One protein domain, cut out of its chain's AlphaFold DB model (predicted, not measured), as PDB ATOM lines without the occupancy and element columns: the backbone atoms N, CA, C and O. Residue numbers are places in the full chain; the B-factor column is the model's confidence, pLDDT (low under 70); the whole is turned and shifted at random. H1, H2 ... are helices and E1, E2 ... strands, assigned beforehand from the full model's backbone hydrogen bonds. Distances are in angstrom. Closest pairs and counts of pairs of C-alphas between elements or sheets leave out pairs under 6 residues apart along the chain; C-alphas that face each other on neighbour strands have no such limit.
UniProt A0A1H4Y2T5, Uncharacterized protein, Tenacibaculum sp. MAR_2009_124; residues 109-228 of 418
ATOM      1  N   GLU A 109       5.487 -54.487  18.463       80.75
ATOM      2  CA  GLU A 109       6.504 -53.466  18.656       80.75
ATOM      3  C   GLU A 109       5.905 -52.128  18.219       80.75
ATOM      4  O   GLU A 109       5.090 -52.104  17.292       80.75
ATOM      5  N   PRO A 110       6.262 -51.018  18.882       87.38
ATOM      6  CA  PRO A 110       5.885 -49.697  18.415       87.38
ATOM      7  C   PRO A 110       6.405 -49.454  16.996       87.38
ATOM      8  O   PRO A 110       7.583 -49.653  16.705       87.38
ATOM      9  N   GLU A 111       5.522 -48.982  16.129       89.75
ATOM     10  CA  GLU A 111       5.854 -48.486  14.795       89.75
ATOM     11  C   GLU A 111       5.957 -46.956  14.821       89.75
ATOM     12  O   GLU A 111       5.506 -46.303  15.768       89.75
ATOM     13  N   ILE A 112       6.502 -46.364  13.759       91.06
ATOM     14  CA  ILE A 112       6.465 -44.907  13.573       91.06
ATOM     15  C   ILE A 112       4.999 -44.433  13.598       91.06
ATOM     16  O   ILE A 112       4.120 -45.072  13.020       91.06
ATOM     17  N   GLY A 113       4.733 -43.347  14.324       90.75
ATOM     18  CA  GLY A 113       3.392 -42.821  14.586       90.75
ATOM     19  C   GLY A 113       2.668 -43.456  15.777       90.75
ATOM     20  O   GLY A 113       1.593 -42.991  16.150       90.75
ATOM     21  N   THR A 114       3.232 -44.484  16.417       93.06
ATOM     22  CA  THR A 114       2.674 -45.026  17.669       93.06
ATOM     23  C   THR A 114       2.832 -44.007  18.796       93.06
ATOM     24  O   THR A 114       3.883 -43.374  18.909       93.06
ATOM     25  N   ILE A 115       1.806 -43.866  19.641       93.12
ATOM     26  CA  ILE A 115       1.882 -43.026  20.839       93.12
ATOM     27  C   ILE A 115       2.358 -43.884  22.009       93.12
ATOM     28  O   ILE A 115       1.748 -44.899  22.358       93.12
ATOM     29  N   ILE A 116       3.449 -43.449  22.623       93.62
ATOM     30  CA  ILE A 116       3.958 -43.970  23.884       93.62
ATOM     31  C   ILE A 116       3.537 -43.010  24.992       93.62
ATOM     32  O   ILE A 116       3.581 -41.793  24.826       93.62
ATOM     33  N   PHE A 117       3.130 -43.554  26.130       93.19
ATOM     34  CA  PHE A 117       2.717 -42.773  27.289       93.19
ATOM     35  C   PHE A 117       3.242 -43.404  28.579       93.19
ATOM     36  O   PHE A 117       3.449 -44.616  28.659       93.19
ATOM     37  N   LEU A 118       3.468 -42.576  29.596       91.75
ATOM     38  CA  LEU A 118       3.815 -43.021  30.941       91.75
ATOM     39  C   LEU A 118       2.535 -43.392  31.695       91.75
ATOM     40  O   LEU A 118       1.593 -42.601  31.742       91.75
ATOM     41  N   ASP A 119       2.511 -44.570  32.310       89.69
ATOM     42  CA  ASP A 119       1.508 -44.910  33.321       89.69
ATOM     43  C   ASP A 119       2.188 -44.976  34.692       89.69
ATOM     44  O   ASP A 119       3.077 -45.804  34.929       89.69
ATOM     45  N   GLY A 120       1.833 -44.033  35.565       88.19
ATOM     46  CA  GLY A 120       2.436 -43.831  36.880       88.19
ATOM     47  C   GLY A 120       2.601 -42.357  37.254       88.19
ATOM     48  O   GLY A 120       2.406 -41.458  36.442       88.19
ATOM     49  N   TYR A 121       2.949 -42.098  38.519       87.25
ATOM     50  CA  TYR A 121       3.108 -40.740  39.074       87.25
ATOM     51  C   TYR A 121       1.897 -39.812  38.837       87.25
ATOM     52  O   TYR A 121       2.052 -38.612  38.634       87.25
ATOM     53  N   GLY A 122       0.682 -40.371  38.842       85.12
ATOM     54  CA  GLY A 122      -0.554 -39.625  38.585       85.12
ATOM     55  C   GLY A 122      -0.847 -39.354  37.103       85.12
ATOM     56  O   GLY A 122      -1.837 -38.689  36.811       85.12
ATOM     57  N   LYS A 123      -0.031 -39.874  36.176       87.75
ATOM     58  CA  LYS A 123      -0.276 -39.841  34.730       87.75
ATOM     59  C   LYS A 123      -0.792 -41.190  34.234       87.75
ATOM     60  O   LYS A 123      -0.335 -42.236  34.685       87.75
ATOM     61  N   THR A 124      -1.718 -41.144  33.283       87.94
ATOM     62  CA  THR A 124      -2.288 -42.305  32.581       87.94
ATOM     63  C   THR A 124      -2.421 -42.013  31.083       87.94
ATOM     64  O   THR A 124      -2.168 -40.891  30.626       87.94
ATOM     65  N   LYS A 125      -2.875 -43.000  30.299       87.38
ATOM     66  CA  LYS A 125      -3.234 -42.817  28.881       87.38
ATOM     67  C   LYS A 125      -4.123 -41.577  28.683       87.38
ATOM     68  O   LYS A 125      -5.126 -41.432  29.380       87.38
ATOM     69  N   GLY A 126      -3.758 -40.711  27.735       83.69
ATOM     70  CA  GLY A 126      -4.505 -39.489  27.397       83.69
ATOM     71  C   GLY A 126      -4.358 -38.330  28.390       83.69
ATOM     72  O   GLY A 126      -5.057 -37.328  28.259       83.69
ATOM     73  N   SER A 127      -3.476 -38.444  29.390       87.75
ATOM     74  CA  SER A 127      -3.129 -37.305  30.250       87.75
ATOM     75  C   SER A 127      -2.419 -36.214  29.446       87.75
ATOM     76  O   SER A 127      -1.690 -36.515  28.501       87.75
ATOM     77  N   ALA A 128      -2.596 -34.952  29.845       84.69
ATOM     78  CA  ALA A 128      -1.831 -33.846  29.275       84.69
ATOM     79  C   ALA A 128      -0.320 -34.071  29.471       84.69
ATOM     80  O   ALA A 128       0.100 -34.603  30.504       84.69
ATOM     81  N   GLU A 129       0.483 -33.664  28.482       86.75
ATOM     82  CA  GLU A 129       1.950 -33.797  28.500       86.75
ATOM     83  C   GLU A 129       2.411 -35.249  28.730       86.75
ATOM     84  O   GLU A 129       3.268 -35.538  29.577       86.75
ATOM     85  N   ASN A 130       1.748 -36.189  28.057       91.88
ATOM     86  CA  ASN A 130       2.004 -37.623  28.179       91.88
ATOM     87  C   ASN A 130       1.835 -38.371  26.846       91.88
ATOM     88  O   ASN A 130       1.789 -39.600  26.838       91.88
ATOM     89  N   GLU A 131       1.699 -37.658  25.723       92.94
ATOM     90  CA  GLU A 131       1.536 -38.261  24.397       92.94
ATOM     91  C   GLU A 131       2.846 -38.124  23.613       92.94
ATOM     92  O   GLU A 131       3.087 -37.123  22.934       92.94
ATOM     93  N   HIS A 132       3.702 -39.145  23.698       93.88
ATOM     94  CA  HIS A 132       5.001 -39.182  23.026       93.88
ATOM     95  C   HIS A 132       4.907 -39.960  21.711       93.88
ATOM     96  O   HIS A 132       4.818 -41.187  21.695       93.88
ATOM     97  N   ILE A 133       4.937 -39.251  20.586       94.69
ATOM     98  CA  ILE A 133       4.765 -39.828  19.249       94.69
ATOM     99  C   ILE A 133       6.115 -40.330  18.731       94.69
ATOM    100  O   ILE A 133       7.064 -39.552  18.633       94.69
ATOM    101  N   VAL A 134       6.208 -41.610  18.359       95.00
ATOM    102  CA  VAL A 134       7.415 -42.189  17.745       95.00
ATOM    103  C   VAL A 134       7.630 -41.603  16.353       95.00
ATOM    104  O   VAL A 134       6.820 -41.836  15.459       95.00
ATOM    105  N   TYR A 135       8.750 -40.915  16.132       93.94
ATOM    106  CA  TYR A 135       9.113 -40.396  14.806       93.94
ATOM    107  C   TYR A 135      10.266 -41.163  14.155       93.94
ATOM    108  O   TYR A 135      10.374 -41.195  12.930       93.94
ATOM    109  N   LYS A 136      11.130 -41.799  14.955       93.31
ATOM    110  CA  LYS A 136      12.262 -42.590  14.460       93.31
ATOM    111  C   LYS A 136      12.574 -43.737  15.416       93.31
ATOM    112  O   LYS A 136      12.491 -43.586  16.631       93.31
ATOM    113  N   ILE A 137      12.959 -44.879  14.855       93.31
ATOM    114  CA  ILE A 137      13.340 -46.081  15.598       93.31
ATOM    115  C   ILE A 137      14.798 -46.388  15.273       93.31
ATOM    116  O   ILE A 137      15.180 -46.447  14.104       93.31
ATOM    117  N   GLU A 138      15.620 -46.555  16.302       90.75
ATOM    118  CA  GLU A 138      17.040 -46.866  16.172       90.75
ATOM    119  C   GLU A 138      17.344 -48.216  16.817       90.75
ATOM    120  O   GLU A 138      17.069 -48.446  17.997       90.75
ATOM    121  N   HIS A 139      17.948 -49.112  16.040       85.06
ATOM    122  CA  HIS A 139      18.417 -50.401  16.530       85.06
ATOM    123  C   HIS A 139      19.885 -50.270  16.925       85.06
ATOM    124  O   HIS A 139      20.741 -49.968  16.095       85.06
ATOM    125  N   THR A 140      20.168 -50.488  18.204       79.94
ATOM    126  CA  THR A 140      21.525 -50.483  18.757       79.94
ATOM    127  C   THR A 140      21.872 -51.869  19.291       79.94
ATOM    128  O   THR A 140      20.986 -52.692  19.517       79.94
ATOM    129  N   GLU A 141      23.154 -52.134  19.549       74.00
ATOM    130  CA  GLU A 141      23.603 -53.401  20.158       74.00
ATOM    131  C   GLU A 141      22.942 -53.681  21.521       74.00
ATOM    132  O   GLU A 141      22.788 -54.834  21.919       74.00
ATOM    133  N   TRP A 142      22.513 -52.622  22.213       69.75
ATOM    134  CA  TRP A 142      21.906 -52.657  23.544       69.75
ATOM    135  C   TRP A 142      20.373 -52.734  23.524       69.75
ATOM    136  O   TRP A 142      19.751 -52.782  24.586       69.75
ATOM    137  N   GLY A 143      19.756 -52.742  22.337       77.31
ATOM    138  CA  GLY A 143      18.308 -52.813  22.156       77.31
ATOM    139  C   GLY A 143      17.752 -51.735  21.228       77.31
ATOM    140  O   GLY A 143      18.488 -51.029  20.531       77.31
ATOM    141  N   VAL A 144      16.423 -51.622  21.219       85.06
ATOM    142  CA  VAL A 144      15.682 -50.676  20.378       85.06
ATOM    143  C   VAL A 144      15.432 -49.380  21.145       85.06
ATOM    144  O   VAL A 144      14.896 -49.399  22.256       85.06
ATOM    145  N   LYS A 145      15.818 -48.256  20.541       90.75
ATOM    146  CA  LYS A 145      15.512 -46.910  21.021       90.75
ATOM    147  C   LYS A 145      14.429 -46.296  20.151       90.75
ATOM    148  O   LYS A 145      14.542 -46.273  18.928       90.75
ATOM    149  N   TYR A 146      13.410 -45.754  20.797       93.06
ATOM    150  CA  TYR A 146      12.318 -45.048  20.149       93.06
ATOM    151  C   TYR A 146      12.518 -43.563  20.395       93.06
ATOM    152  O   TYR A 146      12.463 -43.105  21.535       93.06
ATOM    153  N   LEU A 147      12.801 -42.817  19.335       94.50
ATOM    154  CA  LEU A 147      12.863 -41.370  19.405       94.50
ATOM    155  C   LEU A 147      11.450 -40.825  19.254       94.50
ATOM    156  O   LEU A 147      10.738 -41.147  18.296       94.50
ATOM    157  N   THR A 148      11.052 -40.022  20.229       94.81
ATOM    158  CA  THR A 148       9.691 -39.535  20.379       94.81
ATOM    159  C   THR A 148       9.649 -38.024  20.503       94.81
ATOM    160  O   THR A 148      10.544 -37.435  21.109       94.81
ATOM    161  N   VAL A 149       8.582 -37.419  19.995       94.88
ATOM    162  CA  VAL A 149       8.240 -36.012  20.226       94.88
ATOM    163  C   VAL A 149       6.959 -35.945  21.050       94.88
ATOM    164  O   VAL A 149       5.986 -36.629  20.733       94.88
ATOM    165  N   GLU A 150       6.961 -35.174  22.135       94.19
ATOM    166  CA  GLU A 150       5.744 -34.921  22.911       94.19
ATOM    167  C   GLU A 150       4.857 -33.912  22.168       94.19
ATOM    168  O   GLU A 150       5.335 -32.897  21.660       94.19
ATOM    169  N   LYS A 151       3.565 -34.210  22.058       88.88
ATOM    170  CA  LYS A 151       2.630 -33.474  21.194       88.88
ATOM    171  C   LYS A 151       2.400 -32.009  21.597       88.88
ATOM    172  O   LYS A 151       2.155 -31.177  20.729       88.88
ATOM    173  N   THR A 152       2.423 -31.705  22.889       88.44
ATOM    174  CA  THR A 152       2.063 -30.408  23.476       88.44
ATOM    175  C   THR A 152       3.301 -29.577  23.814       88.44
ATOM    176  O   THR A 152       3.393 -28.411  23.435       88.44
ATOM    177  N   THR A 153       4.271 -30.161  24.516       89.88
ATOM    178  CA  THR A 153       5.503 -29.492  24.945       89.88
ATOM    179  C   THR A 153       6.533 -29.412  23.828       89.88
ATOM    180  O   THR A 153       7.406 -28.542  23.886       89.88
ATOM    181  N   LEU A 154       6.398 -30.251  22.792       92.31
ATOM    182  CA  LEU A 154       7.378 -30.432  21.720       92.31
ATOM    183  C   LEU A 154       8.738 -30.914  22.245       92.31
ATOM    184  O   LEU A 154       9.775 -30.633  21.646       92.31
ATOM    185  N   ASP A 155       8.747 -31.656  23.354       91.50
ATOM    186  CA  ASP A 155       9.982 -32.209  23.902       91.50
ATOM    187  C   ASP A 155      10.424 -33.452  23.131       91.50
ATOM    188  O   ASP A 155       9.668 -34.412  22.949       91.50
ATOM    189  N   LEU A 156      11.688 -33.449  22.713       93.38
ATOM    190  CA  LEU A 156      12.331 -34.593  22.077       93.38
ATOM    191  C   LEU A 156      12.925 -35.509  23.141       93.38
ATOM    192  O   LEU A 156      13.748 -35.092  23.956       93.38
ATOM    193  N   GLN A 157      12.541 -36.779  23.104       92.50
ATOM    194  CA  GLN A 157      12.993 -37.787  24.055       92.50
ATOM    195  C   GLN A 157      13.392 -39.078  23.344       92.50
ATOM    196  O   GLN A 157      12.898 -39.397  22.266       92.50
ATOM    197  N   ALA A 158      14.284 -39.839  23.974       92.50
ATOM    198  CA  ALA A 158      14.626 -41.191  23.559       92.50
ATOM    199  C   ALA A 158      14.121 -42.167  24.622       92.50
ATOM    200  O   ALA A 158      14.583 -42.139  25.761       92.50
ATOM    201  N   GLN A 159      13.184 -43.028  24.245       89.25
ATOM    202  CA  GLN A 159      12.589 -44.017  25.132       89.25
ATOM    203  C   GLN A 159      13.088 -45.427  24.798       89.25
ATOM    204  O   GLN A 159      13.416 -45.766  23.660       89.25
ATOM    205  N   SER A 160      13.203 -46.263  25.823       88.00
ATOM    206  CA  SER A 160      13.637 -47.663  25.739       88.00
ATOM    207  C   SER A 160      12.830 -48.486  26.741       88.00
ATOM    208  O   SER A 160      12.188 -47.916  27.618       88.00
ATOM    209  N   TYR A 161      12.865 -49.816  26.627       82.69
ATOM    210  CA  TYR A 161      12.123 -50.730  27.515       82.69
ATOM    211  C   TYR A 161      10.604 -50.492  27.530       82.69
ATOM    212  O   TYR A 161       9.960 -50.520  28.578       82.69
ATOM    213  N   ILE A 162      10.033 -50.274  26.350       86.19
ATOM    214  CA  ILE A 162       8.607 -49.995  26.189       86.19
ATOM    215  C   ILE A 162       7.827 -51.306  26.212       86.19
ATOM    216  O   ILE A 162       8.174 -52.257  25.509       86.19
ATOM    217  N   LYS A 163       6.763 -51.354  27.013       84.38
ATOM    218  CA  LYS A 163       5.897 -52.530  27.126       84.38
ATOM    219  C   LYS A 163       4.558 -52.291  26.441       84.38
ATOM    220  O   LYS A 163       4.049 -51.175  26.396       84.38
ATOM    221  N   ASN A 164       3.958 -53.356  25.925       84.56
ATOM    222  CA  ASN A 164       2.574 -53.282  25.475       84.56
ATOM    223  C   ASN A 164       1.667 -53.121  26.702       84.56
ATOM    224  O   ASN A 164       1.780 -53.895  27.653       84.56
ATOM    225  N   TYR A 165       0.772 -52.141  26.672       85.12
ATOM    226  CA  TYR A 165      -0.128 -51.830  27.780       85.12
ATOM    227  C   TYR A 165      -1.099 -52.974  28.116       85.12
ATOM    228  O   TYR A 165      -1.526 -53.100  29.257       85.12
ATOM    229  N   ASN A 166      -1.394 -53.881  27.177       81.31
ATOM    230  CA  ASN A 166      -2.172 -55.093  27.472       81.31
ATOM    231  C   ASN A 166      -1.462 -56.029  28.471       81.31
ATOM    232  O   ASN A 166      -2.110 -56.863  29.096       81.31
ATOM    233  N   ASN A 167      -0.146 -55.874  28.641       75.25
ATOM    234  CA  ASN A 167       0.666 -56.553  29.649       75.25
ATOM    235  C   ASN A 167       1.106 -55.564  30.750       75.25
ATOM    236  O   ASN A 167       2.269 -55.575  31.161       75.25
ATOM    237  N   LEU A 168       0.204 -54.667  31.172       76.38
ATOM    238  CA  LEU A 168       0.455 -53.649  32.198       76.38
ATOM    239  C   LEU A 168       1.038 -54.276  33.471       76.38
ATOM    240  O   LEU A 168       0.443 -55.181  34.061       76.38
ATOM    241  N   PHE A 169       2.190 -53.772  33.917       73.56
ATOM    242  CA  PHE A 169       2.824 -54.213  35.157       73.56
ATOM    243  C   PHE A 169       3.658 -53.092  35.785       73.56
ATOM    244  O   PHE A 169       4.795 -52.843  35.380       73.56
ATOM    245  N   GLY A 170       3.105 -52.455  36.819       81.44
ATOM    246  CA  GLY A 170       3.773 -51.389  37.566       81.44
ATOM    247  C   GLY A 170       3.928 -50.085  36.778       81.44
ATOM    248  O   GLY A 170       3.322 -49.892  35.725       81.44
ATOM    249  N   ILE A 171       4.748 -49.181  37.313       86.88
ATOM    250  CA  ILE A 171       5.025 -47.872  36.712       86.88
ATOM    251  C   ILE A 171       5.977 -48.041  35.522       86.88
ATOM    252  O   ILE A 171       7.019 -48.687  35.661       86.88
ATOM    253  N   GLY A 172       5.658 -47.446  34.371       88.19
ATOM    254  CA  GLY A 172       6.525 -47.531  33.192       88.19
ATOM    255  C   GLY A 172       5.977 -46.871  31.928       88.19
ATOM    256  O   GLY A 172       4.868 -46.341  31.915       88.19
ATOM    257  N   SER A 173       6.779 -46.909  30.861       90.19
ATOM    258  CA  SER A 173       6.383 -46.448  29.527       90.19
ATOM    259  C   SER A 173       5.684 -47.561  28.755       90.19
ATOM    260  O   SER A 173       6.232 -48.657  28.574       90.19
ATOM    261  N   TYR A 174       4.495 -47.252  28.251       91.31
ATOM    262  CA  TYR A 174       3.640 -48.200  27.558       91.31
ATOM    263  C   TYR A 174       3.188 -47.689  26.197       91.31
ATOM    264  O   TYR A 174       3.135 -46.488  25.945       91.31
ATOM    265  N   PHE A 175       2.815 -48.623  25.330       92.06
ATOM    266  CA  PHE A 175       2.136 -48.326  24.074       92.06
ATOM    267  C   PHE A 175       0.940 -49.261  23.875       92.06
ATOM    268  O   PHE A 175       0.895 -50.369  24.421       92.06
ATOM    269  N   LEU A 176      -0.008 -48.824  23.052       89.44
ATOM    270  CA  LEU A 176      -1.110 -49.646  22.558       89.44
ATOM    271  C   LEU A 176      -1.068 -49.657  21.025       89.44
ATOM    272  O   LEU A 176      -1.013 -48.576  20.441       89.44
ATOM    273  N   PRO A 177      -1.095 -50.828  20.359       84.75
ATOM    274  CA  PRO A 177      -1.041 -50.910  18.896       84.75
ATOM    275  C   PRO A 177      -2.125 -50.095  18.179       84.75
ATOM    276  O   PRO A 177      -1.889 -49.562  17.099       84.75
ATOM    277  N   GLU A 178      -3.308 -49.996  18.780       86.38
ATOM    278  CA  GLU A 178      -4.449 -49.235  18.275       86.38
ATOM    279  C   GLU A 178      -4.396 -47.739  18.613       86.38
ATOM    280  O   GLU A 178      -5.163 -46.956  18.059       86.38
ATOM    281  N   TYR A 179      -3.503 -47.323  19.515       88.81
ATOM    282  CA  TYR A 179      -3.357 -45.931  19.925       88.81
ATOM    283  C   TYR A 179      -2.211 -45.277  19.158       88.81
ATOM    284  O   TYR A 179      -1.053 -45.247  19.585       88.81
ATOM    285  N   LYS A 180      -2.557 -44.782  17.973       89.75
ATOM    286  CA  LYS A 180      -1.634 -44.131  17.047       89.75
ATOM    287  C   LYS A 180      -1.991 -42.661  16.891       89.75
ATOM    288  O   LYS A 180      -3.128 -42.253  17.114       89.75
ATOM    289  N   TYR A 181      -0.997 -41.878  16.504       89.50
ATOM    290  CA  TYR A 181      -1.196 -40.503  16.097       89.50
ATOM    291  C   TYR A 181      -2.041 -40.466  14.821       89.50
ATOM    292  O   TYR A 181      -1.768 -41.200  13.873       89.50
ATOM    293  N   GLU A 182      -3.075 -39.628  14.807       87.44
ATOM    294  CA  GLU A 182      -4.023 -39.540  13.686       87.44
ATOM    295  C   GLU A 182      -3.449 -38.800  12.464       87.44
ATOM    296  O   GLU A 182      -4.023 -38.868  11.378       87.44
ATOM    297  N   GLY A 183      -2.328 -38.089  12.625       85.38
ATOM    298  CA  GLY A 183      -1.691 -37.330  11.551       85.38
ATOM    299  C   GLY A 183      -0.827 -38.173  10.611       85.38
ATOM    300  O   GLY A 183      -0.492 -39.330  10.865       85.38
ATOM    301  N   THR A 184      -0.438 -37.552   9.503       90.81
ATOM    302  CA  THR A 184       0.446 -38.134   8.488       90.81
ATOM    303  C   THR A 184       1.912 -38.143   8.939       90.81
ATOM    304  O   THR A 184       2.300 -37.474   9.897       90.81
ATOM    305  N   GLN A 185       2.769 -38.869   8.211       89.06
ATOM    306  CA  GLN A 185       4.220 -38.836   8.441       89.06
ATOM    307  C   GLN A 185       4.790 -37.411   8.323       89.06
ATOM    308  O   GLN A 185       5.710 -37.056   9.059       89.06
ATOM    309  N   ASP A 186       4.229 -36.588   7.435       90.69
ATOM    310  CA  ASP A 186       4.641 -35.194   7.261       90.69
ATOM    311  C   ASP A 186       4.273 -34.338   8.477       90.69
ATOM    312  O   ASP A 186       5.068 -33.497   8.893       90.69
ATOM    313  N   ASP A 187       3.132 -34.603   9.119       91.69
ATOM    314  CA  ASP A 187       2.747 -33.931  10.366       91.69
ATOM    315  C   ASP A 187       3.721 -34.263  11.502       91.69
ATOM    316  O   ASP A 187       4.150 -33.374  12.234       91.69
ATOM    317  N   ILE A 188       4.133 -35.531  11.609       91.38
ATOM    318  CA  ILE A 188       5.150 -35.960  12.580       91.38
ATOM    319  C   ILE A 188       6.485 -35.258  12.295       91.38
ATOM    320  O   ILE A 188       7.118 -34.734  13.212       91.38
ATOM    321  N   ASN A 189       6.904 -35.193  11.029       92.62
ATOM    322  CA  ASN A 189       8.132 -34.498  10.642       92.62
ATOM    323  C   ASN A 189       8.063 -32.998  10.977       92.62
ATOM    324  O   ASN A 189       9.031 -32.443  11.500       92.62
ATOM    325  N   ASN A 190       6.920 -32.349  10.746       93.62
ATOM    326  CA  ASN A 190       6.696 -30.946  11.096       93.62
ATOM    327  C   ASN A 190       6.762 -30.710  12.612       93.62
ATOM    328  O   ASN A 190       7.377 -29.732  13.044       93.62
ATOM    329  N   LEU A 191       6.202 -31.616  13.424       93.31
ATOM    330  CA  LEU A 191       6.330 -31.570  14.885       93.31
ATOM    331  C   LEU A 191       7.794 -31.672  15.323       93.31
ATOM    332  O   LEU A 191       8.236 -30.902  16.170       93.31
ATOM    333  N   VAL A 192       8.568 -32.569  14.710       93.88
ATOM    334  CA  VAL A 192      10.002 -32.724  15.001       93.88
ATOM    335  C   VAL A 192      10.794 -31.475  14.601       93.88
ATOM    336  O   VAL A 192      11.661 -31.030  15.353       93.88
ATOM    337  N   ILE A 193      10.483 -30.857  13.457       94.12
ATOM    338  CA  ILE A 193      11.100 -29.588  13.033       94.12
ATOM    339  C   ILE A 193      10.778 -28.470  14.035       94.12
ATOM    340  O   ILE A 193      11.679 -27.731  14.443       94.12
ATOM    341  N   ALA A 194       9.517 -28.358  14.462       94.12
ATOM    342  CA  ALA A 194       9.090 -27.375  15.454       94.12
ATOM    343  C   ALA A 194       9.780 -27.596  16.810       94.12
ATOM    344  O   ALA A 194      10.281 -26.643  17.407       94.12
ATOM    345  N   ALA A 195       9.884 -28.850  17.249       93.88
ATOM    346  CA  ALA A 195      10.583 -29.252  18.462       93.88
ATOM    347  C   ALA A 195      12.075 -28.891  18.433       93.88
ATOM    348  O   ALA A 195      12.598 -28.304  19.379       93.88
ATOM    349  N   HIS A 196      12.768 -29.160  17.321       93.25
ATOM    350  CA  HIS A 196      14.166 -28.757  17.156       93.25
ATOM    351  C   HIS A 196      14.348 -27.237  17.173       93.25
ATOM    352  O   HIS A 196      15.304 -26.750  17.776       93.25
ATOM    353  N   LYS A 197      13.438 -26.487  16.540       94.62
ATOM    354  CA  LYS A 197      13.466 -25.020  16.556       94.62
ATOM    355  C   LYS A 197      13.288 -24.478  17.977       94.62
ATOM    356  O   LYS A 197      14.093 -23.654  18.399       94.62
ATOM    357  N   LYS A 198      12.300 -24.988  18.717       93.94
ATOM    358  CA  LYS A 198      12.071 -24.629  20.122       93.94
ATOM    359  C   LYS A 198      13.294 -24.943  20.984       93.94
ATOM    360  O   LYS A 198      13.777 -24.072  21.692       93.94
ATOM    361  N   ALA A 199      13.856 -26.144  20.861       92.44
ATOM    362  CA  ALA A 199      15.037 -26.536  21.627       92.44
ATOM    363  C   ALA A 199      16.259 -25.640  21.347       92.44
ATOM    364  O   ALA A 199      17.077 -25.416  22.236       92.44
ATOM    365  N   GLU A 200      16.409 -25.133  20.122       92.31
ATOM    366  CA  GLU A 200      17.467 -24.184  19.771       92.31
ATOM    367  C   GLU A 200      17.205 -22.782  20.346       92.31
ATOM    368  O   GLU A 200      18.132 -22.122  20.815       92.31
ATOM    369  N   GLU A 201      15.951 -22.329  20.342       93.38
ATOM    370  CA  GLU A 201      15.534 -21.069  20.968       93.38
ATOM    371  C   GLU A 201      15.719 -21.110  22.493       93.38
ATOM    372  O   GLU A 201      16.335 -20.201  23.045       93.38
ATOM    373  N   ASP A 202      15.309 -22.196  23.152       90.94
ATOM    374  CA  ASP A 202      15.483 -22.403  24.595       90.94
ATOM    375  C   ASP A 202      16.968 -22.483  24.981       90.94
ATOM    376  O   ASP A 202      17.387 -21.924  25.995       90.94
ATOM    377  N   LYS A 203      17.807 -23.120  24.148       92.75
ATOM    378  CA  LYS A 203      19.267 -23.130  24.345       92.75
ATOM    379  C   LYS A 203      19.868 -21.737  24.236       92.75
ATOM    380  O   LYS A 203      20.686 -21.377  25.079       92.75
ATOM    381  N   LYS A 204      19.469 -20.955  23.227       94.12
ATOM    382  CA  LYS A 204      19.931 -19.569  23.064       94.12
ATOM    383  C   LYS A 204      19.476 -18.691  24.225       94.12
ATOM    384  O   LYS A 204      20.282 -17.923  24.743       94.12
ATOM    385  N   ALA A 205      18.223 -18.829  24.656       94.06
ATOM    386  CA  ALA A 205      17.689 -18.140  25.825       94.06
ATOM    387  C   ALA A 205      18.498 -18.482  27.085       94.06
ATOM    388  O   ALA A 205      19.042 -17.576  27.715       94.06
ATOM    389  N   ALA A 206      18.689 -19.770  27.379       93.56
ATOM    390  CA  ALA A 206      19.484 -20.223  28.518       93.56
ATOM    391  C   ALA A 206      20.956 -19.770  28.445       93.56
ATOM    392  O   ALA A 206      21.551 -19.441  29.468       93.56
ATOM    393  N   GLU A 207      21.573 -19.738  27.260       94.31
ATOM    394  CA  GLU A 207      22.939 -19.231  27.084       94.31
ATOM    395  C   GLU A 207      23.015 -17.718  27.325       94.31
ATOM    396  O   GLU A 207      23.911 -17.255  28.032       94.31
ATOM    397  N   SER A 208      22.057 -16.951  26.798       92.12
ATOM    398  CA  SER A 208      21.965 -15.506  27.028       92.12
ATOM    399  C   SER A 208      21.715 -15.148  28.492       92.12
ATOM    400  O   SER A 208      22.342 -14.223  29.004       92.12
ATOM    401  N   GLU A 209      20.867 -15.908  29.187       94.00
ATOM    402  CA  GLU A 209      20.614 -15.749  30.618       94.00
ATOM    403  C   GLU A 209      21.879 -16.059  31.422       94.00
ATOM    404  O   GLU A 209      22.310 -15.240  32.229       94.00
ATOM    405  N   ARG A 210      22.569 -17.167  31.112       94.25
ATOM    406  CA  ARG A 210      23.870 -17.496  31.718       94.25
ATOM    407  C   ARG A 210      24.914 -16.411  31.478       94.25
ATOM    408  O   ARG A 210      25.694 -16.108  32.377       94.25
ATOM    409  N   LEU A 211      24.957 -15.831  30.278       95.00
ATOM    410  CA  LEU A 211      25.881 -14.745  29.957       95.00
ATOM    411  C   LEU A 211      25.550 -13.485  30.762       95.00
ATOM    412  O   LEU A 211      26.457 -12.843  31.289       95.00
ATOM    413  N   LEU A 212      24.264 -13.151  30.892       94.81
ATOM    414  CA  LEU A 212      23.799 -12.031  31.704       94.81
ATOM    415  C   LEU A 212      24.140 -12.243  33.185       94.81
ATOM    416  O   LEU A 212      24.698 -11.347  33.814       94.81
ATOM    417  N   GLU A 213      23.890 -13.431  33.735       92.69
ATOM    418  CA  GLU A 213      24.276 -13.789  35.105       92.69
ATOM    419  C   GLU A 213      25.788 -13.663  35.316       92.69
ATOM    420  O   GLU A 213      26.231 -13.084  36.309       92.69
ATOM    421  N   GLN A 214      26.598 -14.138  34.368       92.50
ATOM    422  CA  GLN A 214      28.052 -13.995  34.423       92.50
ATOM    423  C   GLN A 214      28.492 -12.527  34.403       92.50
ATOM    424  O   GLN A 214      29.394 -12.163  35.159       92.50
ATOM    425  N   GLN A 215      27.857 -11.685  33.582       94.00
ATOM    426  CA  GLN A 215      28.120 -10.243  33.536       94.00
ATOM    427  C   GLN A 215      27.719  -9.541  34.839       94.00
ATOM    428  O   GLN A 215      28.448  -8.685  35.335       94.00
ATOM    429  N   LEU A 216      26.588  -9.918  35.434       93.12
ATOM    430  CA  LEU A 216      26.159  -9.385  36.726       93.12
ATOM    431  C   LEU A 216      27.122  -9.799  37.845       93.12
ATOM    432  O   LEU A 216      27.508  -8.975  38.673       93.12
ATOM    433  N   ILE A 217      27.551 -11.064  37.859       92.12
ATOM    434  CA  ILE A 217      28.533 -11.571  38.823       92.12
ATOM    435  C   ILE A 217      29.879 -10.858  38.648       92.12
ATOM    436  O   ILE A 217      30.486 -10.461  39.644       92.12
ATOM    437  N   SER A 218      30.356 -10.665  37.414       93.06
ATOM    438  CA  SER A 218      31.620  -9.967  37.165       93.06
ATOM    439  C   SER A 218      31.550  -8.498  37.585       93.06
ATOM    440  O   SER A 218      32.461  -8.036  38.272       93.06
ATOM    441  N   ALA A 219      30.444  -7.805  37.295       92.81
ATOM    442  CA  ALA A 219      30.202  -6.439  37.753       92.81
ATOM    443  C   ALA A 219      30.212  -6.340  39.290       92.81
ATOM    444  O   ALA A 219      30.919  -5.497  39.843       92.81
ATOM    445  N   LYS A 220      29.530  -7.260  39.992       93.12
ATOM    446  CA  LYS A 220      29.562  -7.345  41.466       93.12
ATOM    447  C   LYS A 220      30.973  -7.583  42.007       93.12
ATOM    448  O   LYS A 220      31.348  -7.020  43.031       93.12
ATOM    449  N   ILE A 221      31.778  -8.412  41.342       92.69
ATOM    450  CA  ILE A 221      33.173  -8.647  41.741       92.69
ATOM    451  C   ILE A 221      34.009  -7.374  41.568       92.69
ATOM    452  O   ILE A 221      34.826  -7.059  42.434       92.69
ATOM    453  N   GLU A 222      33.846  -6.648  40.463       92.50
ATOM    454  CA  GLU A 222      34.568  -5.396  40.210       92.50
ATOM    455  C   GLU A 222      34.180  -4.284  41.184       92.50
ATOM    456  O   GLU A 222      35.054  -3.565  41.668       92.50
ATOM    457  N   GLU A 223      32.894  -4.167  41.509       92.00
ATOM    458  CA  GLU A 223      32.394  -3.275  42.552       92.00
ATOM    459  C   GLU A 223      32.962  -3.663  43.921       92.00
ATOM    460  O   GLU A 223      33.591  -2.845  44.593       92.00
ATOM    461  N   GLY A 224      32.860  -4.942  44.288       90.25
ATOM    462  CA  GLY A 224      33.394  -5.472  45.537       90.25
ATOM    463  C   GLY A 224      34.891  -5.227  45.710       90.25
ATOM    464  O   GLY A 224      35.327  -4.837  46.787       90.25
ATOM    465  N   LYS A 225      35.695  -5.377  44.648       90.12
ATOM    466  CA  LYS A 225      37.142  -5.081  44.675       90.12
ATOM    467  C   LYS A 225      37.462  -3.637  45.067       90.12
ATOM    468  O   LYS A 225      38.540  -3.401  45.604       90.12
ATOM    469  N   LYS A 226      36.568  -2.683  44.786       90.56
ATOM    470  CA  LYS A 226      36.731  -1.275  45.186       90.56
ATOM    471  C   LYS A 226      36.375  -1.059  46.656       90.56
ATOM    472  O   LYS A 226      36.960  -0.192  47.293       90.56
ATOM    473  N   LEU A 227      35.430  -1.840  47.178       88.12
ATOM    474  CA  LEU A 227      34.924  -1.723  48.548       88.12
ATOM    475  C   LEU A 227      35.830  -2.401  49.578       88.12
ATOM    476  O   LEU A 227      35.936  -1.928  50.705       88.12
ATOM    477  N   ILE A 228      36.487  -3.505  49.207       88.19
ATOM    478  CA  ILE A 228      37.326  -4.273  50.128       88.19
ATOM    479  C   ILE A 228      38.709  -4.577  49.556       88.19
ATOM    480  O   ILE A 228      38.864  -5.144  48.475       88.19
TER     481      ILE A 228
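Overview. This is residues 109 to 228 of the 418 residues of an uncharacterized protein of Tenacibaculum sp. MAR_2009_124 (UniProt A0A1H4Y2T5). A small head made of one sheet of five strands, curled like part of a barrel, has one very long helix, H1, that crosses one face of the sheet with its first residues and then sticks out as a straight arm, residues 200 to 228 standing free. The arm makes most of the length, while the body without it is compact. The printed part has 120 residues, with five named strands and one named helix in the order E1, E2, E3, E4, E5, H1; the sheet runs E4, E3, E2, E1, E5, all antiparallel, and the class is mixed, helices and strands. The whole is only just extended, close to loose, with a radius of gyration of the C-alphas of 20.5 A and spans of 69 by 34 by 33 A.

Arrangement. The sheet is strongly twisted, and its inner strands are E3, residues 143 to 150, E2, residues 132 to 140, and E1, residues 114 to 119. E2 and E3 form a hairpin, with N 133 and O 149 2.8 A apart and N 145 and O 138 2.8 A apart. E2 bends by 73 degrees at residue 135, and its residues 132 to 134 face residues 116 to 114 of E1; N 116 and O 132 are 2.8 A apart. The edge strand E4, residues 156 to 159, forms a hairpin with E3, with N 148 and O 157 2.8 A apart. E1 to E4 make a meander, each strand the antiparallel neighbour of the one before. The other edge strand, E5, residues 172 to 180, is antiparallel to E1, with N 117 and O 174 2.9 A apart, and bends by 96 degrees at residue 177. H1, residues 185 to 227, is on one face of the sheet at a height over the sheet of 4.9 A, giving two layers, a helix on one face of a sheet. It runs across the strands, at 86 degrees to E2 on the local plane. Its closest C-alphas to E2 are those of Tyr 135 and Ile 188, 6.4 A apart. In H1, 38 of 39 O i to N i+4 pairs are within hydrogen-bond range.

Along the chain. E1 begins at C-alpha 114, (2.674, -45.026, 17.669), and is 15.7 A long. E2 is 20.5 A, E3 21.9 A, E4 9.9 A and E5 18.4 A. H1 runs 62.7 A from C-alpha 185 at (4.220, -38.836, 8.441) to C-alpha 227 at (34.924, -1.723, 48.548).

Size, cuts and confidence. The C-alphas farthest apart are those of Glu 178 and Ile 228, 69.1 A. The printed part has no cut. The links E1 to E2 and E4 to E5 are long, 12 residues each. Mean pLDDT of the printed part is 89.7, and Trp 142 is the one printed residue under 70.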